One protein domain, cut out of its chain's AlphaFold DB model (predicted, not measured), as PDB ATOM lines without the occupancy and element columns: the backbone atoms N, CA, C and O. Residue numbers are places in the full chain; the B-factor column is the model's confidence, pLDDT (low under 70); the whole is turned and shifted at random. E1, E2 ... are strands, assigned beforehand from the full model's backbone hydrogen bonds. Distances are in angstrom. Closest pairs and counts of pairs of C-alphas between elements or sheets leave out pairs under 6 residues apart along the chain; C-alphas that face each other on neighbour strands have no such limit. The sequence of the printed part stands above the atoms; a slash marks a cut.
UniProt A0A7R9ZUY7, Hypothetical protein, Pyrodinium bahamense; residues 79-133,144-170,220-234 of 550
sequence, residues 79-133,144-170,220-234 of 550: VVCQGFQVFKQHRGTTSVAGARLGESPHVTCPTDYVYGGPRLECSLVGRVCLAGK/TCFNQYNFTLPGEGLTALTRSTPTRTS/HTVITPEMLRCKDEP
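This is residues 79 to 133, 144 to 170 and 220 to 234 of the 550 residues of the protein "Hypothetical protein" of Pyrodinium bahamense (UniProt A0A7R9ZUY7). With little regular structure, this is an elongated body of strands and loops: a long ribbon of E4 and E5, with short E6 beside E4, makes one end, and the hairpin E1-E2 and the small pair E3-E7 lie toward the other. The printed part has 97 residues, 38 of them in seven named strands, E1 to E7 in chain order, all strand; the largest sheet runs E5, E4, E6, mixed. It is only just loose, close to compact, with a radius of gyration of the C-alphas of 15.4 A and spans of 50 by 30 by 20 A.

E4, residues 121 to 130, is antiparallel to E5, residues 145 to 152, with N 128 and O 146 at 2.9 A. E4 is parallel to E6, residues 168 to 170, with N 129 and O 168 at 3.1 A. E1, residues 84 to 89, and E2, residues 92 to 96, form an antiparallel hairpin, with N 86 and O 94 at 3.0 A. E3, residues 113 to 115, is antiparallel to E7, residues 230 to 232, with N 114 and O 231 at 2.8 A. E1 and E4 are apart.

E4 spans 26.2 A from C-alpha 121 at (137.313, 389.139, 259.007), E5 21.3 A and E1 14.8 A. E7 ends at C-alpha 232, (144.350, 410.748, 263.192).

The farthest C-alphas, of Lys 133 and Pro 234, are 55.2 A apart. Residues 134 to 143 and 171 to 219 are not printed, with C-alpha gaps of 11.5 A and 19.6 A. The links E2 to E3 and E5 to E6 are long. Residues 166, 169 and 170 have pLDDT under 70.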
ATOM      1  N   VAL A  79     143.754 377.076 259.658       82.75
ATOM      2  CA  VAL A  79     143.494 377.946 258.512       82.75
ATOM      3  C   VAL A  79     143.754 379.384 258.948       82.75
ATOM      4  O   VAL A  79     143.067 379.883 259.841       82.75
ATOM      5  N   VAL A  80     144.738 380.035 258.328       90.88
ATOM      6  CA  VAL A  80     145.181 381.388 258.689       90.88
ATOM      7  C   VAL A  80     145.248 382.260 257.435       90.88
ATOM      8  O   VAL A  80     145.868 381.877 256.444       90.88
ATOM      9  N   CYS A  81     144.631 383.442 257.478       92.81
ATOM     10  CA  CYS A  81     144.926 384.524 256.546       92.81
ATOM     11  C   CYS A  81     146.284 385.113 256.912       92.81
ATOM     12  O   CYS A  81     146.485 385.535 258.053       92.81
ATOM     13  N   GLN A  82     147.214 385.137 255.961       93.06
ATOM     14  CA  GLN A  82     148.541 385.702 256.189       93.06
ATOM     15  C   GLN A  82     148.457 387.221 256.376       93.06
ATOM     16  O   GLN A  82     147.686 387.899 255.698       93.06
ATOM     17  N   GLY A  83     149.247 387.746 257.314       91.31
ATOM     18  CA  GLY A  83     149.387 389.187 257.499       91.31
ATOM     19  C   GLY A  83     150.146 389.832 256.340       91.31
ATOM     20  O   GLY A  83     150.908 389.167 255.641       91.31
ATOM     21  N   PHE A  84     149.951 391.132 256.136       91.50
ATOM     22  CA  PHE A  84     150.615 391.887 255.072       91.50
ATOM     23  C   PHE A  84     150.861 393.342 255.479       91.50
ATOM     24  O   PHE A  84     150.210 393.885 256.375       91.50
ATOM     25  N   GLN A  85     151.825 393.984 254.820       90.69
ATOM     26  CA  GLN A  85     152.124 395.408 254.978       90.69
ATOM     27  C   GLN A  85     151.630 396.151 253.742       90.69
ATOM     28  O   GLN A  85     151.902 395.737 252.621       90.69
ATOM     29  N   VAL A  86     150.876 397.229 253.944       82.44
ATOM     30  CA  VAL A  86     150.064 397.814 252.867       82.44
ATOM     31  C   VAL A  86     150.729 399.037 252.260       82.44
ATOM     32  O   VAL A  86     150.767 399.188 251.045       82.44
ATOM     33  N   PHE A  87     151.278 399.912 253.104       75.38
ATOM     34  CA  PHE A  87     151.845 401.181 252.662       75.38
ATOM     35  C   PHE A  87     152.965 401.631 253.579       75.38
ATOM     36  O   PHE A  87     152.748 401.746 254.781       75.38
ATOM     37  N   LYS A  88     154.116 401.986 253.000       72.19
ATOM     38  CA  LYS A  88     155.089 402.875 253.641       72.19
ATOM     39  C   LYS A  88     154.658 404.311 253.358       72.19
ATOM     40  O   LYS A  88     154.953 404.855 252.298       72.19
ATOM     41  N   GLN A  89     153.923 404.924 254.277       72.88
ATOM     42  CA  GLN A  89     153.730 406.372 254.243       72.88
ATOM     43  C   GLN A  89     154.983 407.052 254.804       72.88
ATOM     44  O   GLN A  89     155.728 406.457 255.581       72.88
ATOM     45  N   HIS A  90     155.177 408.341 254.509       72.50
ATOM     46  CA  HIS A  90     156.251 409.139 255.125       72.50
ATOM     47  C   HIS A  90     156.211 409.135 256.669       72.50
ATOM     48  O   HIS A  90     157.186 409.513 257.309       72.50
ATOM     49  N   ARG A  91     155.080 408.729 257.269       73.81
ATOM     50  CA  ARG A  91     154.838 408.690 258.719       73.81
ATOM     51  C   ARG A  91     154.873 407.284 259.335       73.81
ATOM     52  O   ARG A  91     154.655 407.166 260.536       73.81
ATOM     53  N   GLY A  92     155.148 406.239 258.553       83.56
ATOM     54  CA  GLY A  92     155.238 404.855 259.027       83.56
ATOM     55  C   GLY A  92     154.487 403.863 258.142       83.56
ATOM     56  O   GLY A  92     153.946 404.227 257.096       83.56
ATOM     57  N   THR A  93     154.465 402.601 258.572       89.19
ATOM     58  CA  THR A  93     153.859 401.501 257.813       89.19
ATOM     59  C   THR A  93     152.554 401.047 258.455       89.19
ATOM     60  O   THR A  93     152.526 400.792 259.655       89.19
ATOM     61  N   THR A  94     151.491 400.903 257.659       91.31
ATOM     62  CA  THR A  94     150.283 400.183 258.093       91.31
ATOM     63  C   THR A  94     150.478 398.690 257.853       91.31
ATOM     64  O   THR A  94     150.766 398.286 256.720       91.31
ATOM     65  N   SER A  95     150.291 397.870 258.884       93.69
ATOM     66  CA  SER A  95     150.335 396.411 258.781       93.69
ATOM     67  C   SER A  95     149.041 395.772 259.275       93.69
ATOM     68  O   SER A  95     148.365 396.280 260.167       93.69
ATOM     69  N   VAL A  96     148.681 394.650 258.666       94.00
ATOM     70  CA  VAL A  96     147.563 393.800 259.073       94.00
ATOM     71  C   VAL A  96     148.163 392.490 259.560       94.00
ATOM     72  O   VAL A  96     148.885 391.831 258.812       94.00
ATOM     73  N   ALA A  97     147.910 392.129 260.816       93.62
ATOM     74  CA  ALA A  97     148.368 390.866 261.382       93.62
ATOM     75  C   ALA A  97     147.637 389.677 260.740       93.62
ATOM     76  O   ALA A  97     146.510 389.811 260.259       93.62
ATOM     77  N   GLY A  98     148.266 388.500 260.756       93.19
ATOM     78  CA  GLY A  98     147.579 387.271 260.366       93.19
ATOM     79  C   GLY A  98     146.427 386.947 261.325       93.19
ATOM     80  O   GLY A  98     146.485 387.298 262.501       93.19
ATOM     81  N   ALA A  99     145.382 386.281 260.835       94.06
ATOM     82  CA  ALA A  99     144.228 385.890 261.653       94.06
ATOM     83  C   ALA A  99     143.673 384.533 261.221       94.06
ATOM     84  O   ALA A  99     143.807 384.154 260.056       94.06
ATOM     85  N   ARG A 100     143.047 383.792 262.140       94.69
ATOM     86  CA  ARG A 100     142.396 382.519 261.797       94.69
ATOM     87  C   ARG A 100     141.048 382.761 261.131       94.69
ATOM     88  O   ARG A 100     140.471 383.836 261.246       94.69
ATOM     89  N   LEU A 101     140.529 381.738 260.456       93.44
ATOM     90  CA  LEU A 101     139.195 381.781 259.853       93.44
ATOM     91  C   LEU A 101     138.127 382.247 260.865       93.44
ATOM     92  O   LEU A 101     137.984 381.644 261.927       93.44
ATOM     93  N   GLY A 102     137.382 383.297 260.516       92.06
ATOM     94  CA  GLY A 102     136.355 383.929 261.352       92.06
ATOM     95  C   GLY A 102     136.874 384.965 262.358       92.06
ATOM     96  O   GLY A 102     136.084 385.675 262.981       92.06
ATOM     97  N   GLU A 103     138.192 385.092 262.537       94.19
ATOM     98  CA  GLU A 103     138.784 386.093 263.425       94.19
ATOM     99  C   GLU A 103     138.981 387.437 262.710       94.19
ATOM    100  O   GLU A 103     139.229 387.514 261.501       94.19
ATOM    101  N   SER A 104     138.900 388.521 263.484       94.31
ATOM    102  CA  SER A 104     139.248 389.861 263.013       94.31
ATOM    103  C   SER A 104     140.747 390.106 263.207       94.31
ATOM    104  O   SER A 104     141.209 390.031 264.347       94.31
ATOM    105  N   PRO A 105     141.515 390.424 262.147       95.38
ATOM    106  CA  PRO A 105     142.928 390.750 262.294       95.38
ATOM    107  C   PRO A 105     143.129 392.036 263.095       95.38
ATOM    108  O   PRO A 105     142.322 392.970 263.034       95.38
ATOM    109  N   HIS A 106     144.265 392.119 263.781       95.25
ATOM    110  CA  HIS A 106     144.751 393.380 264.325       95.25
ATOM    111  C   HIS A 106     145.340 394.229 263.191       95.25
ATOM    112  O   HIS A 106     146.266 393.797 262.504       95.25
ATOM    113  N   VAL A 107     144.836 395.452 263.008       94.12
ATOM    114  CA  VAL A 107     145.416 396.426 262.072       94.12
ATOM    115  C   VAL A 107     146.258 397.425 262.850       94.12
ATOM    116  O   VAL A 107     145.745 398.185 263.671       94.12
ATOM    117  N   THR A 108     147.556 397.434 262.581       93.75
ATOM    118  CA  THR A 108     148.508 398.361 263.184       93.75
ATOM    119  C   THR A 108     148.696 399.544 262.248       93.75
ATOM    120  O   THR A 108     149.192 399.403 261.132       93.75
ATOM    121  N   CYS A 109     148.271 400.718 262.700       92.81
ATOM    122  CA  CYS A 109     148.468 401.970 261.985       92.81
ATOM    123  C   CYS A 109     149.820 402.618 262.335       92.81
ATOM    124  O   CYS A 109     150.389 402.311 263.387       92.81
ATOM    125  N   PRO A 110     150.317 403.550 261.495       89.50
ATOM    126  CA  PRO A 110     151.454 404.391 261.841       89.50
ATOM    127  C   PRO A 110     151.221 405.141 263.156       89.50
ATOM    128  O   PRO A 110     150.078 405.351 263.575       89.50
ATOM    129  N   THR A 111     152.305 405.584 263.792       77.88
ATOM    130  CA  THR A 111     152.228 406.379 265.022       77.88
ATOM    131  C   THR A 111     151.298 407.578 264.801       77.88
ATOM    132  O   THR A 111     151.377 408.236 263.765       77.88
ATOM    133  N   ASP A 112     150.394 407.818 265.764       81.50
ATOM    134  CA  ASP A 112     149.360 408.881 265.757       81.50
ATOM    135  C   ASP A 112     148.119 408.625 264.947       81.50
ATOM    136  O   ASP A 112     147.238 409.486 264.926       81.50
ATOM    137  N   TYR A 113     148.014 407.439 264.372       88.50
ATOM    138  CA  TYR A 113     146.802 407.024 263.719       88.50
ATOM    139  C   TYR A 113     146.156 405.864 264.459       88.50
ATOM    140  O   TYR A 113     146.814 404.965 264.979       88.50
ATOM    141  N   VAL A 114     144.832 405.876 264.469       91.38
ATOM    142  CA  VAL A 114     144.005 404.754 264.893       91.38
ATOM    143  C   VAL A 114     143.330 404.194 263.655       91.38
ATOM    144  O   VAL A 114     142.965 404.932 262.734       91.38
ATOM    145  N   TYR A 115     143.164 402.877 263.620       93.31
ATOM    146  CA  TYR A 115     142.414 402.253 262.549       93.31
ATOM    147  C   TYR A 115     140.975 402.781 262.546       93.31
ATOM    148  O   TYR A 115     140.243 402.654 263.524       93.31
ATOM    149  N   GLY A 116     140.596 403.424 261.444       91.88
ATOM    150  CA  GLY A 116     139.279 404.022 261.243       91.88
ATOM    151  C   GLY A 116     138.540 403.442 260.040       91.88
ATOM    152  O   GLY A 116     137.594 404.080 259.567       91.88
ATOM    153  N   GLY A 117     139.015 402.306 259.518       91.94
ATOM    154  CA  GLY A 117     138.377 401.525 258.462       91.94
ATOM    155  C   GLY A 117     137.286 400.584 258.997       91.94
ATOM    156  O   GLY A 117     137.005 400.575 260.200       91.94
ATOM    157  N   PRO A 118     136.628 399.818 258.112       94.81
ATOM    158  CA  PRO A 118     135.618 398.843 258.512       94.81
ATOM    159  C   PRO A 118     136.247 397.685 259.297       94.81
ATOM    160  O   PRO A 118     137.421 397.376 259.133       94.81
ATOM    161  N   ARG A 119     135.461 396.990 260.125       94.62
ATOM    162  CA  ARG A 119     135.932 395.745 260.748       94.62
ATOM    163  C   ARG A 119     136.322 394.747 259.650       94.62
ATOM    164  O   ARG A 119     135.677 394.714 258.609       94.62
ATOM    165  N   LEU A 120     137.365 393.961 259.891       95.31
ATOM    166  CA  LEU A 120     137.860 392.943 258.965       95.31
ATOM    167  C   LEU A 120     137.566 391.545 259.523       95.31
ATOM    168  O   LEU A 120     137.470 391.371 260.741       95.31
ATOM    169  N   GLU A 121     137.453 390.553 258.649       96.12
ATOM    170  CA  GLU A 121     137.313 389.139 259.007       96.12
ATOM    171  C   GLU A 121     138.158 388.289 258.054       96.12
ATOM    172  O   GLU A 121     138.141 388.510 256.842       96.12
ATOM    173  N   CYS A 122     138.924 387.337 258.586       96.06
ATOM    174  CA  CYS A 122     139.589 386.341 257.753       96.06
ATOM    175  C   CYS A 122     138.569 385.312 257.267       96.06
ATOM    176  O   CYS A 122     137.989 384.581 258.069       96.06
ATOM    177  N   SER A 123     138.394 385.218 255.953       95.38
ATOM    178  CA  SER A 123     137.330 384.433 255.337       95.38
ATOM    179  C   SER A 123     137.824 383.612 254.154       95.38
ATOM    180  O   SER A 123     138.815 383.938 253.501       95.38
ATOM    181  N   LEU A 124     137.093 382.545 253.832       93.00
ATOM    182  CA  LEU A 124     137.275 381.817 252.581       93.00
ATOM    183  C   LEU A 124     136.793 382.691 251.418       93.00
ATOM    184  O   LEU A 124     135.659 383.164 251.430       93.00
ATOM    185  N   VAL A 125     137.634 382.899 250.407       93.00
ATOM    186  CA  VAL A 125     137.300 383.751 249.248       93.00
ATOM    187  C   VAL A 125     137.257 382.990 247.930       93.00
ATOM    188  O   VAL A 125     136.692 383.478 246.952       93.00
ATOM    189  N   GLY A 126     137.811 381.779 247.892       91.44
ATOM    190  CA  GLY A 126     137.754 380.934 246.708       91.44
ATOM    191  C   GLY A 126     138.550 379.646 246.842       91.44
ATOM    192  O   GLY A 126     138.993 379.265 247.925       91.44
ATOM    193  N   ARG A 127     138.730 378.969 245.709       88.06
ATOM    194  CA  ARG A 127     139.583 377.792 245.559       88.06
ATOM    195  C   ARG A 127     140.445 377.978 244.316       88.06
ATOM    196  O   ARG A 127     139.930 378.332 243.254       88.06
ATOM    197  N   VAL A 128     141.739 377.738 244.469       87.25
ATOM    198  CA  VAL A 128     142.717 377.775 243.381       87.25
ATOM    199  C   VAL A 128     143.139 376.342 243.098       87.25
ATOM    200  O   VAL A 128     143.470 375.609 244.028       87.25
ATOM    201  N   CYS A 129     143.096 375.932 241.835       85.25
ATOM    202  CA  CYS A 129     143.625 374.640 241.407       85.25
ATOM    203  C   CYS A 129     144.839 374.870 240.521       85.25
ATOM    204  O   CYS A 129     144.824 375.746 239.655       85.25
ATOM    205  N   LEU A 130     145.882 374.079 240.743       81.75
ATOM    206  CA  LEU A 130     147.037 374.063 239.859       81.75
ATOM    207  C   LEU A 130     146.645 373.325 238.579       81.75
ATOM    208  O   LEU A 130     146.139 372.201 238.650       81.75
ATOM    209  N   ALA A 131     146.851 373.965 237.426       77.44
ATOM    210  CA  ALA A 131     146.722 373.284 236.145       77.44
ATOM    211  C   ALA A 131     147.749 372.141 236.086       77.44
ATOM    212  O   ALA A 131     148.909 372.322 236.473       77.44
ATOM    213  N   GLY A 132     147.311 370.956 235.653       74.81
ATOM    214  CA  GLY A 132     148.223 369.850 235.377       74.81
ATOM    215  C   GLY A 132     149.229 370.280 234.312       74.81
ATOM    216  O   GLY A 132     148.875 370.989 233.376       74.81
ATOM    217  N   LYS A 133     150.496 369.893 234.476       72.38
ATOM    218  CA  LYS A 133     151.589 370.322 233.591       72.38
ATOM    219  C   LYS A 133     151.482 369.734 232.177       72.38
ATOM    220  O   LYS A 133     152.127 370.225 231.256       72.38
ATOM    221  N   THR A 144     145.545 369.373 242.005       82.75
ATOM    222  CA  THR A 144     145.597 369.654 243.440       82.75
ATOM    223  C   THR A 144     145.021 371.049 243.665       82.75
ATOM    224  O   THR A 144     145.560 372.047 243.182       82.75
ATOM    225  N   CYS A 145     143.887 371.103 244.358       84.69
ATOM    226  CA  CYS A 145     143.174 372.335 244.651       84.69
ATOM    227  C   CYS A 145     143.348 372.735 246.111       84.69
ATOM    228  O   CYS A 145     143.221 371.903 247.010       84.69
ATOM    229  N   PHE A 146     143.531 374.028 246.350       87.44
ATOM    230  CA  PHE A 146     143.677 374.598 247.680       87.44
ATOM    231  C   PHE A 146     142.642 375.698 247.905       87.44
ATOM    232  O   PHE A 146     142.301 376.468 247.003       87.44
ATOM    233  N   ASN A 147     142.116 375.758 249.123       89.12
ATOM    234  CA  ASN A 147     141.223 376.831 249.539       89.12
ATOM    235  C   ASN A 147     142.033 378.125 249.705       89.12
ATOM    236  O   ASN A 147     143.089 378.120 250.334       89.12
ATOM    237  N   GLN A 148     141.526 379.228 249.160       90.81
ATOM    238  CA  GLN A 148     142.127 380.548 249.287       90.81
ATOM    239  C   GLN A 148     141.396 381.345 250.363       90.81
ATOM    240  O   GLN A 148     140.179 381.529 250.292       90.81
ATOM    241  N   TYR A 149     142.157 381.854 251.326       90.50
ATOM    242  CA  TYR A 149     141.662 382.685 252.416       90.50
ATOM    243  C   TYR A 149     142.193 384.105 252.262       90.50
ATOM    244  O   TYR A 149     143.344 384.297 251.871       90.50
ATOM    245  N   ASN A 150     141.344 385.095 252.519       93.88
ATOM    246  CA  ASN A 150     141.719 386.503 252.482       93.88
ATOM    247  C   ASN A 150     140.849 387.302 253.463       93.88
ATOM    248  O   ASN A 150     139.863 386.789 253.993       93.88
ATOM    249  N   PHE A 151     141.206 388.558 253.701       95.12
ATOM    250  CA  PHE A 151     140.409 389.447 254.529       95.12
ATOM    251  C   PHE A 151     139.228 390.018 253.745       95.12
ATOM    252  O   PHE A 151     139.382 390.558 252.645       95.12
ATOM    253  N   THR A 152     138.044 389.906 254.336       94.81
ATOM    254  CA  THR A 152     136.776 390.426 253.819       94.81
ATOM    255  C   THR A 152     136.119 391.337 254.849       94.81
ATOM    256  O   THR A 152     136.565 391.443 255.996       94.81
ATOM    257  N   LEU A 153     135.023 391.980 254.450       94.88
ATOM    258  CA  LEU A 153     134.077 392.534 255.413       94.88
ATOM    259  C   LEU A 153     133.385 391.399 256.201       94.88
ATOM    260  O   LEU A 153     133.286 390.276 255.685       94.88
ATOM    261  N   PRO A 154     132.916 391.661 257.435       94.25
ATOM    262  CA  PRO A 154     132.296 390.648 258.268       94.25
ATOM    263  C   PRO A 154     131.080 390.016 257.596       94.25
ATOM    264  O   PRO A 154     130.198 390.728 257.117       94.25
ATOM    265  N   GLY A 155     131.039 388.685 257.558       93.12
ATOM    266  CA  GLY A 155     129.963 387.928 256.910       93.12
ATOM    267  C   GLY A 155     129.975 387.938 255.375       93.12
ATOM    268  O   GLY A 155     129.137 387.280 254.763       93.12
ATOM    269  N   GLU A 156     130.926 388.622 254.733       94.06
ATOM    270  CA  GLU A 156     131.087 388.588 253.273       94.06
ATOM    271  C   GLU A 156     132.002 387.456 252.794       94.06
ATOM    272  O   GLU A 156     132.283 387.360 251.604       94.06
ATOM    273  N   GLY A 157     132.470 386.586 253.685       90.31
ATOM    274  CA  GLY A 157     133.179 385.362 253.323       90.31
ATOM    275  C   GLY A 157     132.286 384.297 252.686       90.31
ATOM    276  O   GLY A 157     131.071 384.274 252.882       90.31
ATOM    277  N   LEU A 158     132.885 383.354 251.956       89.06
ATOM    278  CA  LEU A 158     132.217 382.099 251.613       89.06
ATOM    279  C   LEU A 158     132.088 381.241 252.876       89.06
ATOM    280  O   LEU A 158     133.086 380.858 253.481       89.06
ATOM    281  N   THR A 159     130.862 380.885 253.250       84.81
ATOM    282  CA  THR A 159     130.612 379.957 254.366       84.81
ATOM    283  C   THR A 159     130.954 378.513 253.999       84.81
ATOM    284  O   THR A 159     131.404 377.742 254.842       84.81
ATOM    285  N   ALA A 160     130.781 378.148 252.726       85.44
ATOM    286  CA  ALA A 160     131.185 376.868 252.165       85.44
ATOM    287  C   ALA A 160     131.454 376.999 250.662       85.44
ATOM    288  O   ALA A 160     130.863 377.834 249.973       85.44
ATOM    289  N   LEU A 161     132.318 376.130 250.134       80.88
ATOM    290  CA  LEU A 161     132.483 375.989 248.690       80.88
ATOM    291  C   LEU A 161     131.301 375.210 248.131       80.88
ATOM    292  O   LEU A 161     131.130 374.024 248.410       80.88
ATOM    293  N   THR A 162     130.494 375.871 247.312       81.56
ATOM    294  CA  THR A 162     129.483 375.187 246.507       81.56
ATOM    295  C   THR A 162     130.157 374.566 245.282       81.56
ATOM    296  O   THR A 162     131.166 375.088 244.800       81.56
ATOM    297  N   ARG A 163     129.608 373.467 244.738       76.44
ATOM    298  CA  ARG A 163     130.130 372.829 243.504       76.44
ATOM    299  C   ARG A 163     130.208 373.790 242.312       76.44
ATOM    300  O   ARG A 163     130.984 373.559 241.400       76.44
ATOM    301  N   SER A 164     129.421 374.864 242.334       72.19
ATOM    302  CA  SER A 164     129.396 375.917 241.318       72.19
ATOM    303  C   SER A 164     130.371 377.069 241.583       72.19
ATOM    304  O   SER A 164     130.324 378.068 240.864       72.19
ATOM    305  N   THR A 165     131.200 377.004 242.632       72.94
ATOM    306  CA  THR A 165     132.159 378.081 242.916       72.94
ATOM    307  C   THR A 165     133.203 378.100 241.802       72.94
ATOM    308  O   THR A 165     133.846 377.073 241.590       72.94
ATOM    309  N   PRO A 166     133.390 379.225 241.089       66.38
ATOM    310  CA  PRO A 166     134.355 379.301 240.003       66.38
ATOM    311  C   PRO A 166     135.751 378.958 240.514       66.38
ATOM    312  O   PRO A 166     136.273 379.617 241.417       66.38
ATOM    313  N   THR A 167     136.344 377.920 239.941       71.25
ATOM    314  CA  THR A 167     137.708 377.509 240.239       71.25
ATOM    315  C   THR A 167     138.657 378.371 239.430       71.25
ATOM    316  O   THR A 167     138.562 378.413 238.205       71.25
ATOM    317  N   ARG A 168     139.566 379.084 240.099       70.75
ATOM    318  CA  ARG A 168     140.622 379.809 239.390       70.75
ATOM    319  C   ARG A 168     141.756 378.827 239.128       70.75
ATOM    320  O   ARG A 168     142.371 378.336 240.073       70.75
ATOM    321  N   THR A 169     142.018 378.534 237.863       68.81
ATOM    322  CA  THR A 169     143.264 377.898 237.443       68.81
ATOM    323  C   THR A 169     144.355 378.960 237.504       68.81
ATOM    324  O   THR A 169     144.248 380.001 236.858       68.81
ATOM    325  N   SER A 170     145.359 378.757 238.351       66.25
ATOM    326  CA  SER A 170     146.592 379.540 238.271       66.25
ATOM    327  C   SER A 170     147.536 378.814 237.327       66.25
ATOM    328  O   SER A 170     147.810 377.628 237.543       66.25
ATOM    329  N   HIS A 220     131.690 388.858 247.073       79.75
ATOM    330  CA  HIS A 220     132.556 388.916 248.246       79.75
ATOM    331  C   HIS A 220     133.526 390.092 248.068       79.75
ATOM    332  O   HIS A 220     134.297 390.099 247.097       79.75
ATOM    333  N   THR A 221     133.454 391.098 248.943       88.38
ATOM    334  CA  THR A 221     134.339 392.261 248.876       88.38
ATOM    335  C   THR A 221     135.631 391.892 249.588       88.38
ATOM    336  O   THR A 221     135.718 391.894 250.818       88.38
ATOM    337  N   VAL A 222     136.639 391.521 248.800       89.56
ATOM    338  CA  VAL A 222     138.016 391.401 249.290       89.56
ATOM    339  C   VAL A 222     138.496 392.801 249.638       89.56
ATOM    340  O   VAL A 222     138.314 393.734 248.855       89.56
ATOM    341  N   ILE A 223     139.078 392.944 250.824       91.69
ATOM    342  CA  ILE A 223     139.521 394.235 251.342       91.69
ATOM    343  C   ILE A 223     140.632 394.778 250.454       91.69
ATOM    344  O   ILE A 223     141.664 394.131 250.273       91.69
ATOM    345  N   THR A 224     140.426 395.979 249.920       89.62
ATOM    346  CA  THR A 224     141.454 396.681 249.157       89.62
ATOM    347  C   THR A 224     142.266 397.605 250.072       89.62
ATOM    348  O   THR A 224     141.768 398.051 251.115       89.62
ATOM    349  N   PRO A 225     143.518 397.926 249.708       85.75
ATOM    350  CA  PRO A 225     144.358 398.853 250.460       85.75
ATOM    351  C   PRO A 225     143.685 400.193 250.819       85.75
ATOM    352  O   PRO A 225     143.891 400.722 251.910       85.75
ATOM    353  N   GLU A 226     142.816 400.728 249.959       86.44
ATOM    354  CA  GLU A 226     142.123 402.012 250.149       86.44
ATOM    355  C   GLU A 226     141.045 401.965 251.245       86.44
ATOM    356  O   GLU A 226     140.608 403.011 251.752       86.44
ATOM    357  N   MET A 227     140.600 400.759 251.608       90.69
ATOM    358  CA  MET A 227     139.680 400.515 252.721       90.69
ATOM    359  C   MET A 227     140.416 400.501 254.068       90.69
ATOM    360  O   MET A 227     139.801 400.740 255.110       90.69
ATOM    361  N   LEU A 228     141.736 400.283 254.068       91.38
ATOM    362  CA  LEU A 228     142.575 400.269 255.265       91.38
ATOM    363  C   LEU A 228     142.971 401.693 255.660       91.38
ATOM    364  O   LEU A 228     144.110 402.133 255.518       91.38
ATOM    365  N   ARG A 229     141.979 402.440 256.150       90.94
ATOM    366  CA  ARG A 229     142.137 403.852 256.501       90.94
ATOM    367  C   ARG A 229     142.554 404.014 257.953       90.94
ATOM    368  O   ARG A 229     141.778 403.775 258.875       90.94
ATOM    369  N   CYS A 230     143.770 404.495 258.138       91.62
ATOM    370  CA  CYS A 230     144.251 405.023 259.401       91.62
ATOM    371  C   CYS A 230     143.799 406.489 259.513       91.62
ATOM    372  O   CYS A 230     144.007 407.274 258.590       91.62
ATOM    373  N   LYS A 231     143.120 406.849 260.606       92.19
ATOM    374  CA  LYS A 231     142.665 408.220 260.899       92.19
ATOM    375  C   LYS A 231     143.490 408.790 262.036       92.19
ATOM    376  O   LYS A 231     143.951 408.017 262.870       92.19
ATOM    377  N   ASP A 232     143.651 410.109 262.081       89.31
ATOM    378  CA  ASP A 232     144.350 410.748 263.192       89.31
ATOM    379  C   ASP A 232     143.702 410.338 264.518       89.31
ATOM    380  O   ASP A 232     142.478 410.352 264.679       89.31
ATOM    381  N   GLU A 233     144.538 409.936 265.466       91.75
ATOM    382  CA  GLU A 233     144.112 409.623 266.816       91.75
ATOM    383  C   GLU A 233     143.464 410.868 267.435       91.75
ATOM    384  O   GLU A 233     144.120 411.924 267.462       91.75
ATOM    385  N   PRO A 234     142.212 410.759 267.930       93.62
ATOM    386  CA  PRO A 234     141.530 411.885 268.541       93.62
ATOM    387  C   PRO A 234     142.334 412.370 269.743       93.62
ATOM    388  O   PRO A 234     142.890 411.574 270.502       93.62
TER     389      PRO A 234